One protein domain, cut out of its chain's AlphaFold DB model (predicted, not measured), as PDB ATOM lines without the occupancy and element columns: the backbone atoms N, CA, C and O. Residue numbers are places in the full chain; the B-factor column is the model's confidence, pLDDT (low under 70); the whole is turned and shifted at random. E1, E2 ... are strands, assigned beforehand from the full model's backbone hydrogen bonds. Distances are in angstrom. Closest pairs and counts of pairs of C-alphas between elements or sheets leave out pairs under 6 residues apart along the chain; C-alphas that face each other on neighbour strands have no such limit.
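AT A GLANCE: This is residues 2 to 116 of the 291 residues of an uncharacterized protein of Actinobacteria bacterium (UniProt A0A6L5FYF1). Two four-stranded sheets, E3 to E6 and E7 to E10, make a sandwich, partly face to face, with their strands running nearly along one another and E10 reaching beyond the first sheet. A separate hairpin, E1 and E2, lies on the side of the first sheet away from the second, and its tip, residues 10 to 15, sticks out from the body. The printed part has 115 residues, with no named helix and ten named strands in the order E1 to E10, and both large sheets keep that order from edge to edge, antiparallel throughout. The class is all strand, though under half of the residues, 52 of 115, are in named elements. The whole is compact, with a radius of gyration of the C-alphas of 14.6 A, and the C-alphas span 47 by 32 by 21 A.

IN THESE COORDINATES: Find C-alpha 6 at (-29.053, 14.410, -3.360), where E1 begins; it covers residues 6 to 9, and E2 follows at residues 16 to 19. After residues 20 to 32, which hold no named element, look for E3 at residues 33 to 36 and E4 at residues 39 to 43, 13.5 A from first to last C-alpha. E5, residues 51 to 56, begins at C-alpha 51, (-37.845, 21.794, 7.611), and is 16.9 A long; E6 is residues 64 to 68, 11.9 A. Next come the short E7, residues 72 to 74, and then E8, residues 80 to 86, 20.0 A. E9, residues 97 to 104, is the longest strand by residues and runs 20.6 A. E10, residues 109 to 114, is 12.0 A long and ends at C-alpha 114, (-37.756, 25.388, 24.353).

HOW THE PARTS SIT: Look first at E3, E4, E5 and E6, a meander, each strand the antiparallel neighbour of the one before. Each step is a hairpin: N 34 and O 41 are 2.9 A apart between E3 and E4, N 42 and O 53 are 2.9 A apart between E4 and E5, and N 66 and O 52 are 2.8 A apart between E5 and E6. This sheet is strongly twisted, and E3 and E6 are its edge strands. The second meander, E7, E8, E9 and E10, has three more hairpins, with N 73 and O 82 at 2.9 A, N 83 and O 101 at 2.8 A, and N 100 and O 114 at 2.8 A. The two sheets form a sandwich, two sheets face to face, with the parts that face each other 10.6 A centre to centre, their best planes 20 degrees apart and their strands at 6 degrees. Between them, the closest C-alphas of E6 and E8 are those of Lys 68 and Thr 85, 6.9 A apart, and the closest of E3 and E7 are those of Ile 36 and Pro 74, 7.1 A apart. E10 is apart from E3, E4, E5 and E6. E1 and E2 form an antiparallel hairpin, with N 8 and O 17 at 2.8 A, and both are apart from E3 to E10.

THE WHOLE: The two C-alphas farthest apart are those of Thr 13 and Asp 89, 48.3 A. Residues 2 to 116 run without a cut. The link from E2 to E3 is long, with 13 residues; the link from E6 to E7, where the chain changes from one sheet of the sandwich to the other, is tight, with 3. The mean pLDDT of the printed part is 86.6, and the model is under 70 at residues 2 to 4, 22 to 28 and 46 to 49.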
ATOM      1  N   ASP A   2     -31.547  27.011  -8.508       51.16
ATOM      2  CA  ASP A   2     -31.160  25.700  -9.011       51.16
ATOM      3  C   ASP A   2     -31.419  24.658  -7.923       51.16
ATOM      4  O   ASP A   2     -31.015  24.835  -6.773       51.16
ATOM      5  N   GLU A   3     -32.131  23.596  -8.288       59.28
ATOM      6  CA  GLU A   3     -32.363  22.445  -7.424       59.28
ATOM      7  C   GLU A   3     -31.005  21.900  -6.959       59.28
ATOM      8  O   GLU A   3     -30.126  21.626  -7.778       59.28
ATOM      9  N   THR A   4     -30.814  21.759  -5.647       69.19
ATOM     10  CA  THR A   4     -29.653  21.055  -5.088       69.19
ATOM     11  C   THR A   4     -30.078  19.610  -4.841       69.19
ATOM     12  O   THR A   4     -30.808  19.360  -3.879       69.19
ATOM     13  N   PRO A   5     -29.716  18.661  -5.720       77.56
ATOM     14  CA  PRO A   5     -30.157  17.287  -5.569       77.56
ATOM     15  C   PRO A   5     -29.322  16.542  -4.529       77.56
ATOM     16  O   PRO A   5     -28.177  16.899  -4.252       77.56
ATOM     17  N   ILE A   6     -29.859  15.423  -4.044       81.56
ATOM     18  CA  ILE A   6     -29.053  14.410  -3.360       81.56
ATOM     19  C   ILE A   6     -28.479  13.482  -4.430       81.56
ATOM     20  O   ILE A   6     -29.222  12.882  -5.207       81.56
ATOM     21  N   VAL A   7     -27.155  13.353  -4.477       84.44
ATOM     22  CA  VAL A   7     -26.480  12.359  -5.321       84.44
ATOM     23  C   VAL A   7     -26.185  11.137  -4.465       84.44
ATOM     24  O   VAL A   7     -25.479  11.227  -3.465       84.44
ATOM     25  N   VAL A   8     -26.738   9.997  -4.858       86.62
ATOM     26  CA  VAL A   8     -26.471   8.698  -4.245       86.62
ATOM     27  C   VAL A   8     -25.408   8.008  -5.079       86.62
ATOM     28  O   VAL A   8     -25.556   7.913  -6.298       86.62
ATOM     29  N   VAL A   9     -24.360   7.524  -4.424       84.12
ATOM     30  CA  VAL A   9     -23.235   6.837  -5.058       84.12
ATOM     31  C   VAL A   9     -23.174   5.423  -4.500       84.12
ATOM     32  O   VAL A   9     -23.044   5.244  -3.290       84.12
ATOM     33  N   ASP A  10     -23.281   4.423  -5.367       82.06
ATOM     34  CA  ASP A  10     -22.987   3.043  -5.006       82.06
ATOM     35  C   ASP A  10     -21.466   2.884  -4.891       82.06
ATOM     36  O   ASP A  10     -20.725   3.113  -5.847       82.06
ATOM     37  N   LEU A  11     -20.985   2.545  -3.696       75.81
ATOM     38  CA  LEU A  11     -19.552   2.540  -3.403       75.81
ATOM     39  C   LEU A  11     -18.814   1.328  -3.996       75.81
ATOM     40  O   LEU A  11     -17.589   1.357  -4.108       75.81
ATOM     41  N   GLU A  12     -19.528   0.264  -4.372       76.19
ATOM     42  CA  GLU A  12     -18.932  -0.930  -4.982       76.19
ATOM     43  C   GLU A  12     -18.735  -0.739  -6.490       76.19
ATOM     44  O   GLU A  12     -17.698  -1.108  -7.045       76.19
ATOM     45  N   THR A  13     -19.726  -0.146  -7.148       77.69
ATOM     46  CA  THR A  13     -19.782  -0.003  -8.608       77.69
ATOM     47  C   THR A  13     -19.383   1.387  -9.098       77.69
ATOM     48  O   THR A  13     -18.993   1.538 -10.257       77.69
ATOM     49  N   GLY A  14     -19.461   2.404  -8.236       74.94
ATOM     50  CA  GLY A  14     -19.318   3.815  -8.595       74.94
ATOM     51  C   GLY A  14     -20.534   4.388  -9.327       74.94
ATOM     52  O   GLY A  14     -20.476   5.521  -9.805       74.94
ATOM     53  N   GLU A  15     -21.629   3.632  -9.459       81.62
ATOM     54  CA  GLU A  15     -22.837   4.122 -10.115       81.62
ATOM     55  C   GLU A  15     -23.477   5.251  -9.305       81.62
ATOM     56  O   GLU A  15     -23.666   5.155  -8.092       81.62
ATOM     57  N   THR A  16     -23.839   6.334  -9.989       83.12
ATOM     58  CA  THR A  16     -24.488   7.488  -9.365       83.12
ATOM     59  C   THR A  16     -25.939   7.589  -9.800       83.12
ATOM     60  O   THR A  16     -26.228   7.547 -11.000       83.12
ATOM     61  N   ARG A  17     -26.848   7.833  -8.857       85.38
ATOM     62  CA  ARG A  17     -28.219   8.271  -9.149       85.38
ATOM     63  C   ARG A  17     -28.531   9.577  -8.434       85.38
ATOM     64  O   ARG A  17     -28.087   9.811  -7.315       85.38
ATOM     65  N   THR A  18     -29.329  10.412  -9.078       82.19
ATOM     66  CA  THR A  18     -29.763  11.698  -8.532       82.19
ATOM     67  C   THR A  18     -31.171  11.552  -7.986       82.19
ATOM     68  O   THR A  18     -32.079  11.157  -8.719       82.19
ATOM     69  N   LEU A  19     -31.361  11.889  -6.717       79.00
ATOM     70  CA  LEU A  19     -32.673  12.007  -6.106       79.00
ATOM     71  C   LEU A  19     -33.106  13.465  -6.122       79.00
ATOM     72  O   LEU A  19     -32.418  14.352  -5.606       79.00
ATOM     73  N   VAL A  20     -34.272  13.687  -6.717       73.75
ATOM     74  CA  VAL A  20     -34.969  14.965  -6.642       73.75
ATOM     75  C   VAL A  20     -35.693  14.989  -5.305       73.75
ATOM     76  O   VAL A  20     -36.747  14.379  -5.144       73.75
ATOM     77  N   VAL A  21     -35.088  15.647  -4.326       70.44
ATOM     78  CA  VAL A  21     -35.742  15.966  -3.056       70.44
ATOM     79  C   VAL A  21     -36.344  17.369  -3.128       70.44
ATOM     80  O   VAL A  21     -35.898  18.165  -3.961       70.44
ATOM     81  N   PRO A  22     -37.335  17.701  -2.274       65.88
ATOM     82  CA  PRO A  22     -37.704  19.092  -2.044       65.88
ATOM     83  C   PRO A  22     -36.421  19.896  -1.809       65.88
ATOM     84  O   PRO A  22     -35.613  19.482  -0.980       65.88
ATOM     85  N   GLU A  23     -36.223  20.949  -2.614       66.31
ATOM     86  CA  GLU A  23     -35.012  21.780  -2.737       66.31
ATOM     87  C   GLU A  23     -34.149  21.786  -1.468       66.31
ATOM     88  O   GLU A  23     -34.655  22.014  -0.384       66.31
ATOM     89  N   PHE A  24     -32.838  21.573  -1.556       65.06
ATOM     90  CA  PHE A  24     -31.986  21.775  -0.386       65.06
ATOM     91  C   PHE A  24     -31.848  23.278  -0.114       65.06
ATOM     92  O   PHE A  24     -31.418  24.031  -0.988       65.06
ATOM     93  N   GLY A  25     -32.205  23.747   1.083       60.16
ATOM     94  CA  GLY A  25     -32.005  25.152   1.431       60.16
ATOM     95  C   GLY A  25     -30.517  25.543   1.328       60.16
ATOM     96  O   GLY A  25     -29.657  24.764   1.740       60.16
ATOM     97  N   PRO A  26     -30.167  26.751   0.848       57.75
ATOM     98  CA  PRO A  26     -28.778  27.204   0.828       57.75
ATOM     99  C   PRO A  26     -28.211  27.368   2.249       57.75
ATOM    100  O   PRO A  26     -28.961  27.600   3.211       57.75
ATOM    101  N   GLY A  27     -26.883  27.292   2.376       61.91
ATOM    102  CA  GLY A  27     -26.122  27.652   3.577       61.91
ATOM    103  C   GLY A  27     -25.285  26.523   4.183       61.91
ATOM    104  O   GLY A  27     -25.531  25.348   3.932       61.91
ATOM    105  N   ASP A  28     -24.342  26.921   5.034       67.81
ATOM    106  CA  ASP A  28     -23.340  26.051   5.662       67.81
ATOM    107  C   ASP A  28     -23.838  25.540   7.022       67.81
ATOM    108  O   ASP A  28     -23.311  25.879   8.082       67.81
ATOM    109  N   ALA A  29     -24.949  24.802   7.009       73.62
ATOM    110  CA  ALA A  29     -25.415  24.125   8.215       73.62
ATOM    111  C   ALA A  29     -24.461  22.971   8.546       73.62
ATOM    112  O   ALA A  29     -24.194  22.143   7.680       73.62
ATOM    113  N   GLN A  30     -24.005  22.891   9.800       73.12
ATOM    114  CA  GLN A  30     -23.094  21.834  10.257       73.12
ATOM    115  C   GLN A  30     -23.659  20.431   9.981       73.12
ATOM    116  O   GLN A  30     -22.940  19.554   9.517       73.12
ATOM    117  N   PHE A  31     -24.967  20.240  10.190       84.12
ATOM    118  CA  PHE A  31     -25.662  19.012   9.813       84.12
ATOM    119  C   PHE A  31     -26.723  19.315   8.764       84.12
ATOM    120  O   PHE A  31     -27.694  20.044   9.000       84.12
ATOM    121  N   ALA A  32     -26.518  18.728   7.595       87.88
ATOM    122  CA  ALA A  32     -27.373  18.913   6.438       87.88
ATOM    123  C   ALA A  32     -27.993  17.578   5.990       87.88
ATOM    124  O   ALA A  32     -29.152  17.549   5.579       87.88
ATOM    125  N   ILE A  33     -27.262  16.471   6.141       91.12
ATOM    126  CA  ILE A  33     -27.738  15.100   5.953       91.12
ATOM    127  C   ILE A  33     -27.052  14.173   6.965       91.12
ATOM    128  O   ILE A  33     -25.871  14.345   7.243       91.12
ATOM    129  N   ALA A  34     -27.784  13.223   7.549       93.00
ATOM    130  CA  ALA A  34     -27.227  12.258   8.499       93.00
ATOM    131  C   ALA A  34     -28.032  10.946   8.531       93.00
ATOM    132  O   ALA A  34     -29.258  10.972   8.353       93.00
ATOM    133  N   PRO A  35     -27.399   9.798   8.832       94.06
ATOM    134  CA  PRO A  35     -28.102   8.550   9.068       94.06
ATOM    135  C   PRO A  35     -28.581   8.503  10.525       94.06
ATOM    136  O   PRO A  35     -27.778   8.447  11.451       94.06
ATOM    137  N   ILE A  36     -29.894   8.478  10.751       95.44
ATOM    138  CA  ILE A  36     -30.495   8.502  12.093       95.44
ATOM    139  C   ILE A  36     -31.444   7.317  12.251       95.44
ATOM    140  O   ILE A  36     -32.438   7.204  11.541       95.44
ATOM    141  N   GLY A  37     -31.143   6.415  13.192       92.38
ATOM    142  CA  GLY A  37     -32.043   5.315  13.574       92.38
ATOM    143  C   GLY A  37     -32.498   4.421  12.420       92.38
ATOM    144  O   GLY A  37     -33.657   4.028  12.378       92.38
ATOM    145  N   GLY A  38     -31.616   4.127  11.464       92.19
ATOM    146  CA  GLY A  38     -31.971   3.302  10.304       92.19
ATOM    147  C   GLY A  38     -32.637   4.059   9.152       92.19
ATOM    148  O   GLY A  38     -32.953   3.438   8.146       92.19
ATOM    149  N   ARG A  39     -32.791   5.383   9.254       95.00
ATOM    150  CA  ARG A  39     -33.284   6.274   8.195       95.00
ATOM    151  C   ARG A  39     -32.257   7.350   7.855       95.00
ATOM    152  O   ARG A  39     -31.205   7.420   8.490       95.00
ATOM    153  N   ILE A  40     -32.557   8.174   6.860       94.12
ATOM    154  CA  ILE A  40     -31.785   9.371   6.526       94.12
ATOM    155  C   ILE A  40     -32.614  10.588   6.907       94.12
ATOM    156  O   ILE A  40     -33.758  10.714   6.479       94.12
ATOM    157  N   VAL A  41     -32.028  11.481   7.700       94.62
ATOM    158  CA  VAL A  41     -32.586  12.805   7.977       94.62
ATOM    159  C   VAL A  41     -31.796  13.824   7.177       94.62
ATOM    160  O   VAL A  41     -30.568  13.776   7.152       94.62
ATOM    161  N   PHE A  42     -32.493  14.738   6.518       92.06
ATOM    162  CA  PHE A  42     -31.868  15.789   5.733       92.06
ATOM    163  C   PHE A  42     -32.636  17.102   5.844       92.06
ATOM    164  O   PHE A  42     -33.822  17.146   6.175       92.06
ATOM    165  N   ARG A  43     -31.935  18.201   5.586       88.88
ATOM    166  CA  ARG A  43     -32.509  19.541   5.554       88.88
ATOM    167  C   ARG A  43     -33.233  19.755   4.224       88.88
ATOM    168  O   ARG A  43     -32.661  19.523   3.168       88.88
ATOM    169  N   GLY A  44     -34.481  20.200   4.278       83.38
ATOM    170  CA  GLY A  44     -35.270  20.533   3.094       83.38
ATOM    171  C   GLY A  44     -35.131  21.997   2.649       83.38
ATOM    172  O   GLY A  44     -34.125  22.641   2.974       83.38
ATOM    173  N   PRO A  45     -36.142  22.538   1.939       74.69
ATOM    174  CA  PRO A  45     -36.093  23.853   1.291       74.69
ATOM    175  C   PRO A  45     -35.841  25.014   2.230       74.69
ATOM    176  O   PRO A  45     -35.943  24.909   3.445       74.69
ATOM    177  N   SER A  46     -35.529  26.176   1.664       66.19
ATOM    178  CA  SER A  46     -35.612  27.432   2.415       66.19
ATOM    179  C   SER A  46     -37.000  28.066   2.263       66.19
ATOM    180  O   SER A  46     -37.733  27.769   1.324       66.19
ATOM    181  N   GLY A  47     -37.384  28.950   3.190       63.53
ATOM    182  CA  GLY A  47     -38.665  29.666   3.146       63.53
ATOM    183  C   GLY A  47     -39.761  29.033   4.011       63.53
ATOM    184  O   GLY A  47     -39.490  28.516   5.091       63.53
ATOM    185  N   THR A  48     -41.017  29.118   3.565       51.50
ATOM    186  CA  THR A  48     -42.199  28.649   4.320       51.50
ATOM    187  C   THR A  48     -42.252  27.134   4.509       51.50
ATOM    188  O   THR A  48     -42.962  26.665   5.393       51.50
ATOM    189  N   GLU A  49     -41.492  26.389   3.708       59.03
ATOM    190  CA  GLU A  49     -41.362  24.928   3.775       59.03
ATOM    191  C   GLU A  49     -40.027  24.491   4.408       59.03
ATOM    192  O   GLU A  49     -39.645  23.328   4.317       59.03
ATOM    193  N   ALA A  50     -39.311  25.409   5.073       80.00
ATOM    194  CA  ALA A  50     -38.047  25.084   5.724       80.00
ATOM    195  C   ALA A  50     -38.233  24.095   6.868       80.00
ATOM    196  O   ALA A  50     -38.897  24.393   7.863       80.00
ATOM    197  N   GLY A  51     -37.630  22.919   6.721       90.38
ATOM    198  CA  GLY A  51     -37.845  21.794   7.611       90.38
ATOM    199  C   GLY A  51     -36.743  20.752   7.561       90.38
ATOM    200  O   GLY A  51     -35.907  20.741   6.659       90.38
ATOM    201  N   ALA A  52     -36.767  19.857   8.543       93.19
ATOM    202  CA  ALA A  52     -36.043  18.598   8.470       93.19
ATOM    203  C   ALA A  52     -36.982  17.520   7.929       93.19
ATOM    204  O   ALA A  52     -38.130  17.407   8.368       93.19
ATOM    205  N   TYR A  53     -36.486  16.729   6.989       93.75
ATOM    206  CA  TYR A  53     -37.201  15.634   6.355       93.75
ATOM    207  C   TYR A  53     -36.521  14.319   6.695       93.75
ATOM    208  O   TYR A  53     -35.320  14.277   6.959       93.75
ATOM    209  N   VAL A  54     -37.297  13.244   6.677       94.94
ATOM    210  CA  VAL A  54     -36.815  11.882   6.862       94.94
ATOM    211  C   VAL A  54     -37.231  11.017   5.682       94.94
ATOM    212  O   VAL A  54     -38.334  11.160   5.162       94.94
ATOM    213  N   ILE A  55     -36.352  10.116   5.263       92.88
ATOM    214  CA  ILE A  55     -36.605   9.128   4.215       92.88
ATOM    215  C   ILE A  55     -35.973   7.788   4.610       92.88
ATOM    216  O   ILE A  55     -34.984   7.745   5.349       92.88
ATOM    217  N   ASP A  56     -36.555   6.688   4.143       92.38
ATOM    218  CA  ASP A  56     -35.972   5.358   4.316       92.38
ATOM    219  C   ASP A  56     -34.663   5.214   3.520       92.38
ATOM    220  O   ASP A  56     -34.412   5.921   2.544       92.38
ATOM    221  N   ARG A  57     -33.787   4.299   3.954       87.75
ATOM    222  CA  ARG A  57     -32.438   4.125   3.376       87.75
ATOM    223  C   ARG A  57     -32.426   3.615   1.936       87.75
ATOM    224  O   ARG A  57     -31.439   3.827   1.239       87.75
ATOM    225  N   ASP A  58     -33.479   2.928   1.509       86.00
ATOM    226  CA  ASP A  58     -33.647   2.486   0.119       86.00
ATOM    227  C   ASP A  58     -33.943   3.660  -0.833       86.00
ATOM    228  O   ASP A  58     -33.667   3.585  -2.038       86.00
ATOM    229  N   LEU A  59     -34.396   4.784  -0.266       86.38
ATOM    230  CA  LEU A  59     -34.753   6.013  -0.958       86.38
ATOM    231  C   LEU A  59     -35.878   5.786  -1.982       86.38
ATOM    232  O   LEU A  59     -35.913   6.447  -3.020       86.38
ATOM    233  N   GLU A  60     -36.762   4.818  -1.716       86.12
ATOM    234  CA  GLU A  60     -37.895   4.484  -2.591       86.12
ATOM    235  C   GLU A  60     -39.178   5.237  -2.218       86.12
ATOM    236  O   GLU A  60     -40.029   5.471  -3.077       86.12
ATOM    237  N   ASN A  61     -39.312   5.628  -0.948       87.50
ATOM    238  CA  ASN A  61     -40.483   6.330  -0.426       87.50
ATOM    239  C   ASN A  61     -40.320   7.854  -0.486       87.50
ATOM    240  O   ASN A  61     -39.209   8.380  -0.427       87.50
ATOM    241  N   ASP A  62     -41.442   8.574  -0.531       88.50
ATOM    242  CA  ASP A  62     -41.429  10.035  -0.446       88.50
ATOM    243  C   ASP A  62     -40.897  10.504   0.924       88.50
ATOM    244  O   ASP A  62     -41.282   9.944   1.960       88.50
ATOM    245  N   PRO A  63     -40.058  11.559   0.973       90.62
ATOM    246  CA  PRO A  63     -39.627  12.144   2.233       90.62
ATOM    247  C   PRO A  63     -40.796  12.655   3.082       90.62
ATOM    248  O   PRO A  63     -41.688  13.355   2.597       90.62
ATOM    249  N   VAL A  64     -40.741  12.394   4.385       92.25
ATOM    250  CA  VAL A  64     -41.719  12.870   5.369       92.25
ATOM    251  C   VAL A  64     -41.146  14.062   6.128       92.25
ATOM    252  O   VAL A  64     -40.027  14.012   6.633       92.25
ATOM    253  N   LEU A  65     -41.915  15.145   6.242       93.31
ATOM    254  CA  LEU A  65     -41.530  16.314   7.033       93.31
ATOM    255  C   LEU A  65     -41.592  15.984   8.536       93.31
ATOM    256  O   LEU A  65     -42.672  15.733   9.069       93.31
ATOM    257  N   LEU A  66     -40.456  16.061   9.235       95.25
ATOM    258  CA  LEU A  66     -40.385  15.966  10.702       95.25
ATOM    259  C   LEU A  66     -40.804  17.272  11.389       95.25
ATOM    260  O   LEU A  66     -41.250  17.285  12.536       95.25
ATOM    261  N   GLY A  67     -40.668  18.391  10.680       93.75
ATOM    262  CA  GLY A  67     -41.191  19.689  11.082       93.75
ATOM    263  C   GLY A  67     -40.275  20.845  10.701       93.75
ATOM    264  O   GLY A  67     -39.187  20.640  10.164       93.75
ATOM    265  N   LYS A  68     -40.738  22.068  10.994       92.94
ATOM    266  CA  LYS A  68     -39.979  23.301  10.747       92.94
ATOM    267  C   LYS A  68     -38.605  23.223  11.412       92.94
ATOM    268  O   LYS A  68     -38.521  22.871  12.588       92.94
ATOM    269  N   SER A  69     -37.564  23.534  10.648       92.50
ATOM    270  CA  SER A  69     -36.178  23.481  11.102       92.50
ATOM    271  C   SER A  69     -35.300  24.333  10.194       92.50
ATOM    272  O   SER A  69     -35.430  24.273   8.972       92.50
ATOM    273  N   TRP A  70     -34.389  25.111  10.770       88.50
ATOM    274  CA  TRP A  70     -33.339  25.790  10.021       88.50
ATOM    275  C   TRP A  70     -32.181  24.840   9.725       88.50
ATOM    276  O   TRP A  70     -31.773  24.734   8.574       88.50
ATOM    277  N   TYR A  71     -31.711  24.117  10.736       90.81
ATOM    278  CA  TYR A  71     -30.860  22.933  10.618       90.81
ATOM    279  C   TYR A  71     -31.292  21.928  11.685       90.81
ATOM    280  O   TYR A  71     -32.232  22.191  12.438       90.81
ATOM    281  N   PHE A  72     -30.650  20.772  11.742       95.12
ATOM    282  CA  PHE A  72     -30.922  19.778  12.770       95.12
ATOM    283  C   PHE A  72     -29.624  19.319  13.429       95.12
ATOM    284  O   PHE A  72     -28.550  19.624  12.936       95.12
ATOM    285  N   VAL A  73     -29.708  18.612  14.550       96.69
ATOM    286  CA  VAL A  73     -28.549  17.999  15.210       96.69
ATOM    287  C   VAL A  73     -28.925  16.567  15.586       96.69
ATOM    288  O   VAL A  73     -29.980  16.379  16.205       96.69
ATOM    289  N   PRO A  74     -28.134  15.543  15.216       96.69
ATOM    290  CA  PRO A  74     -28.353  14.180  15.691       96.69
ATOM    291  C   PRO A  74     -28.477  14.145  17.220       96.69
ATOM    292  O   PRO A  74     -27.702  14.787  17.924       96.69
ATOM    293  N   SER A  75     -29.463  13.426  17.757       97.56
ATOM    294  CA  SER A  75     -29.541  13.221  19.206       97.56
ATOM    295  C   SER A  75     -28.561  12.132  19.641       97.56
ATOM    296  O   SER A  75     -28.361  11.150  18.930       97.56
ATOM    297  N   ALA A  76     -28.053  12.226  20.873       96.44
ATOM    298  CA  ALA A  76     -27.351  11.120  21.528       96.44
ATOM    299  C   ALA A  76     -28.255   9.891  21.776       96.44
ATOM    300  O   ALA A  76     -27.781   8.822  22.167       96.44
ATOM    301  N   THR A  77     -29.571  10.030  21.572       96.62
ATOM    302  CA  THR A  77     -30.519   8.913  21.566       96.62
ATOM    303  C   THR A  77     -30.803   8.464  20.136       96.62
ATOM    304  O   THR A  77     -31.315   9.231  19.321       96.62
ATOM    305  N   VAL A  78     -30.541   7.185  19.856       94.81
ATOM    306  CA  VAL A  78     -30.773   6.564  18.544       94.81
ATOM    307  C   VAL A  78     -32.201   6.813  18.050       94.81
ATOM    308  O   VAL A  78     -33.170   6.654  18.794       94.81
ATOM    309  N   GLY A  79     -32.328   7.179  16.771       97.12
ATOM    310  CA  GLY A  79     -33.626   7.412  16.131       97.12
ATOM    311  C   GLY A  79     -34.279   8.738  16.507       97.12
ATOM    312  O   GLY A  79     -35.476   8.906  16.277       97.12
ATOM    313  N   ARG A  80     -33.521   9.677  17.081       98.19
ATOM    314  CA  ARG A  80     -34.003  11.019  17.412       98.19
ATOM    315  C   ARG A  80     -33.104  12.098  16.845       98.19
ATOM    316  O   ARG A  80     -31.918  11.893  16.594       98.19
ATOM    317  N   VAL A  81     -33.696  13.266  16.670       98.25
ATOM    318  CA  VAL A  81     -33.039  14.439  16.121       98.25
ATOM    319  C   VAL A  81     -33.564  15.692  16.812       98.25
ATOM    320  O   VAL A  81     -34.747  15.793  17.144       98.25
ATOM    321  N   TRP A  82     -32.676  16.653  17.025       98.19
ATOM    322  CA  TRP A  82     -33.024  17.987  17.481       98.19
ATOM    323  C   TRP A  82     -33.279  18.894  16.289       98.19
ATOM    324  O   TRP A  82     -32.444  18.996  15.395       98.19
ATOM    325  N   LEU A  83     -34.427  19.561  16.283       97.25
ATOM    326  CA  LEU A  83     -34.801  20.555  15.283       97.25
ATOM    327  C   LEU A  83     -34.574  21.949  15.863       97.25
ATOM    328  O   LEU A  83     -34.987  22.202  16.996       97.25
ATOM    329  N   THR A  84     -33.936  22.839  15.102       94.88
ATOM    330  CA  THR A  84     -33.667  24.226  15.511       94.88
ATOM    331  C   THR A  84     -34.519  25.196  14.701       94.88
ATOM    332  O   THR A  84     -34.657  25.042  13.491       94.88
ATOM    333  N   THR A  85     -35.079  26.225  15.331       93.19
ATOM    334  CA  THR A  85     -35.842  27.275  14.642       93.19
ATOM    335  C   THR A  85     -35.130  28.607  14.810       93.19
ATOM    336  O   THR A  85     -34.758  28.974  15.920       93.19
ATOM    337  N   LEU A  86     -34.931  29.330  13.705       90.69
ATOM    338  CA  LEU A  86     -34.399  30.693  13.728       90.69
ATOM    339  C   LEU A  86     -35.412  31.675  14.304       90.69
ATOM    340  O   LEU A  86     -36.583  31.629  13.927       90.69
ATOM    341  N   ASP A  87     -34.916  32.611  15.106       91.00
ATOM    342  CA  ASP A  87     -35.647  33.817  15.476       91.00
ATOM    343  C   ASP A  87     -35.863  34.684  14.222       91.00
ATOM    344  O   ASP A  87     -34.884  35.129  13.608       91.00
ATOM    345  N   PRO A  88     -37.122  34.915  13.798       89.44
ATOM    346  CA  PRO A  88     -37.413  35.717  12.615       89.44
ATOM    347  C   PRO A  88     -37.003  37.189  12.766       89.44
ATOM    348  O   PRO A  88     -36.784  37.853  11.751       89.44
ATOM    349  N   ASP A  89     -36.882  37.690  13.997       91.06
ATOM    350  CA  ASP A  89     -36.467  39.062  14.289       91.06
ATOM    351  C   ASP A  89     -34.937  39.194  14.397       91.06
ATOM    352  O   ASP A  89     -34.395  40.307  14.422       91.06
ATOM    353  N   SER A  90     -34.210  38.071  14.412       87.25
ATOM    354  CA  SER A  90     -32.753  38.080  14.453       87.25
ATOM    355  C   SER A  90     -32.153  38.572  13.128       87.25
ATOM    356  O   SER A  90     -32.485  38.061  12.054       87.25
ATOM    357  N   PRO A  91     -31.152  39.477  13.164       86.62
ATOM    358  CA  PRO A  91     -30.384  39.832  11.979       86.62
ATOM    359  C   PRO A  91     -29.748  38.602  11.321       86.62
ATOM    360  O   PRO A  91     -29.242  37.706  12.001       86.62
ATOM    361  N   SER A  92     -29.682  38.602   9.986       81.75
ATOM    362  CA  SER A  92     -29.106  37.504   9.193       81.75
ATOM    363  C   SER A  92     -27.614  37.253   9.444       81.75
ATOM    364  O   SER A  92     -27.106  36.204   9.046       81.75
ATOM    365  N   THR A  93     -26.924  38.202  10.083       80.19
ATOM    366  CA  THR A  93     -25.521  38.117  10.510       80.19
ATOM    367  C   THR A  93     -25.336  37.483  11.886       80.19
ATOM    368  O   THR A  93     -24.221  37.090  12.206       80.19
ATOM    369  N   VAL A  94     -26.392  37.417  12.702       82.94
ATOM    370  CA  VAL A  94     -26.362  36.825  14.050       82.94
ATOM    371  C   VAL A  94     -27.004  35.444  14.023       82.94
ATOM    372  O   VAL A  94     -26.386  34.485  14.469       82.94
ATOM    373  N   ARG A  95     -28.193  35.343  13.409       85.56
ATOM    374  CA  ARG A  95     -28.968  34.099  13.268       85.56
ATOM    375  C   ARG A  95     -29.254  33.415  14.612       85.56
ATOM    376  O   ARG A  95     -29.044  32.212  14.751       85.56
ATOM    377  N   ASP A  96     -29.739  34.192  15.581       90.88
ATOM    378  CA  ASP A  96     -30.197  33.663  16.864       90.88
ATOM    379  C   ASP A  96     -31.308  32.625  16.656       90.88
ATOM    380  O   ASP A  96     -32.106  32.690  15.714       90.88
ATOM    381  N   LEU A  97     -31.340  31.641  17.550       93.12
ATOM    382  CA  LEU A  97     -32.365  30.611  17.572       93.12
ATOM    383  C   LEU A  97     -33.533  31.050  18.459       93.12
ATOM    384  O   LEU A  97     -33.333  31.435  19.608       93.12
ATOM    385  N   GLU A  98     -34.747  30.924  17.932       95.00
ATOM    386  CA  GLU A  98     -35.997  31.066  18.681       95.00
ATOM    387  C   GLU A  98     -36.185  29.875  19.619       95.00
ATOM    388  O   GLU A  98     -36.528  30.031  20.792       95.00
ATOM    389  N   SER A  99     -35.964  28.670  19.090       96.12
ATOM    390  CA  SER A  99     -36.295  27.444  19.798       96.12
ATOM    391  C   SER A  99     -35.551  26.214  19.293       96.12
ATOM    392  O   SER A  99     -35.031  26.167  18.175       96.12
ATOM    393  N   VAL A 100     -35.533  25.191  20.143       97.50
ATOM    394  CA  VAL A 100     -35.157  23.821  19.806       97.50
ATOM    395  C   VAL A 100     -36.227  22.846  20.291       97.50
ATOM    396  O   VAL A 100     -36.925  23.116  21.269       97.50
ATOM    397  N   ARG A 101     -36.330  21.684  19.648       98.12
ATOM    398  CA  ARG A 101     -37.147  20.554  20.124       98.12
ATOM    399  C   ARG A 101     -36.554  19.223  19.689       98.12
ATOM    400  O   ARG A 101     -35.898  19.165  18.654       98.12
ATOM    401  N   GLU A 102     -36.824  18.156  20.431       98.62
ATOM    402  CA  GLU A 102     -36.396  16.801  20.060       98.62
ATOM    403  C   GLU A 102     -37.574  16.028  19.475       98.62
ATOM    404  O   GLU A 102     -38.647  15.965  20.085       98.62
ATOM    405  N   VAL A 103     -37.365  15.398  18.323       98.62
ATOM    406  CA  VAL A 103     -38.352  14.529  17.675       98.62
ATOM    407  C   VAL A 103     -37.743  13.170  17.347       98.62
ATOM    408  O   VAL A 103     -36.540  13.055  17.113       98.62
ATOM    409  N   THR A 104     -38.563  12.124  17.330       98.50
ATOM    410  CA  THR A 104     -38.177  10.838  16.743       98.50
ATOM    411  C   THR A 104     -38.181  10.928  15.217       98.50
ATOM    412  O   THR A 104     -38.813  11.808  14.632       98.50
ATOM    413  N   VAL A 105     -37.530   9.973  14.553       97.38
ATOM    414  CA  VAL A 105     -37.598   9.809  13.088       97.38
ATOM    415  C   VAL A 105     -38.989   9.419  12.571       97.38
ATOM    416  O   VAL A 105     -39.195   9.386  11.362       97.38
ATOM    417  N   ASP A 106     -39.941   9.146  13.464       97.12
ATOM    418  CA  ASP A 106     -41.361   8.945  13.149       97.12
ATOM    419  C   ASP A 106     -42.208  10.203  13.435       97.12
ATOM    420  O   ASP A 106     -43.429  10.179  13.295       97.12
ATOM    421  N   GLY A 107     -41.576  11.313  13.839       96.62
ATOM    422  CA  GLY A 107     -42.228  12.604  14.075       96.62
ATOM    423  C   GLY A 107     -42.823  12.793  15.475       96.62
ATOM    424  O   GLY A 107     -43.498  13.793  15.721       96.62
ATOM    425  N   GLU A 108     -42.584  11.874  16.415       98.25
ATOM    426  CA  GLU A 108     -43.042  12.031  17.801       98.25
ATOM    427  C   GLU A 108     -42.159  13.038  18.548       98.25
ATOM    428  O   GLU A 108     -40.942  12.876  18.626       98.25
ATOM    429  N   VAL A 109     -42.768  14.064  19.147       98.31
ATOM    430  CA  VAL A 109     -42.055  15.041  19.980       98.31
ATOM    431  C   VAL A 109     -41.690  14.408  21.324       98.31
ATOM    432  O   VAL A 109     -42.566  14.028  22.096       98.31
ATOM    433  N   THR A 110     -40.394  14.348  21.628       98.12
ATOM    434  CA  THR A 110     -39.856  13.768  22.877       98.12
ATOM    435  C   THR A 110     -39.337  14.822  23.852       98.12
ATOM    436  O   THR A 110     -39.302  14.581  25.060       98.12
ATOM    437  N   VAL A 111     -38.999  16.014  23.351       97.94
ATOM    438  CA  VAL A 111     -38.769  17.220  24.156       97.94
ATOM    439  C   VAL A 111     -39.534  18.367  23.514       97.94
ATOM    440  O   VAL A 111     -39.330  18.615  22.322       97.94
ATOM    441  N   PRO A 112     -40.426  19.047  24.261       97.50
ATOM    442  CA  PRO A 112     -41.195  20.154  23.724       97.50
ATOM    443  C   PRO A 112     -40.294  21.332  23.362       97.50
ATOM    444  O   PRO A 112     -39.152  21.448  23.807       97.50
ATOM    445  N   GLU A 113     -40.854  22.224  22.560       97.00
ATOM    446  CA  GLU A 113     -40.165  23.414  22.093       97.00
ATOM    447  C   GLU A 113     -39.707  24.306  23.256       97.00
ATOM    448  O   GLU A 113     -40.506  24.671  24.119       97.00
ATOM    449  N   THR A 114     -38.409  24.614  23.288       97.12
ATOM    450  CA  THR A 114     -37.756  25.388  24.353       97.12
ATOM    451  C   THR A 114     -36.744  26.358  23.750       97.12
ATOM    452  O   THR A 114     -36.032  26.004  22.811       97.12
ATOM    453  N   GLY A 115     -36.666  27.580  24.281       96.69
ATOM    454  CA  GLY A 115     -35.689  28.579  23.842       96.69
ATOM    455  C   GLY A 115     -34.274  28.250  24.339       96.69
ATOM    456  O   GLY A 115     -34.123  27.974  25.529       96.69
ATOM    457  N   PRO A 116     -33.242  28.266  23.477       96.19
ATOM    458  CA  PRO A 116     -31.863  28.060  23.906       96.19
ATOM    459  C   PRO A 116     -31.296  29.280  24.645       96.19
ATOM    460  O   PRO A 116     -31.875  30.372  24.603       96.19
TER     461      PRO A 116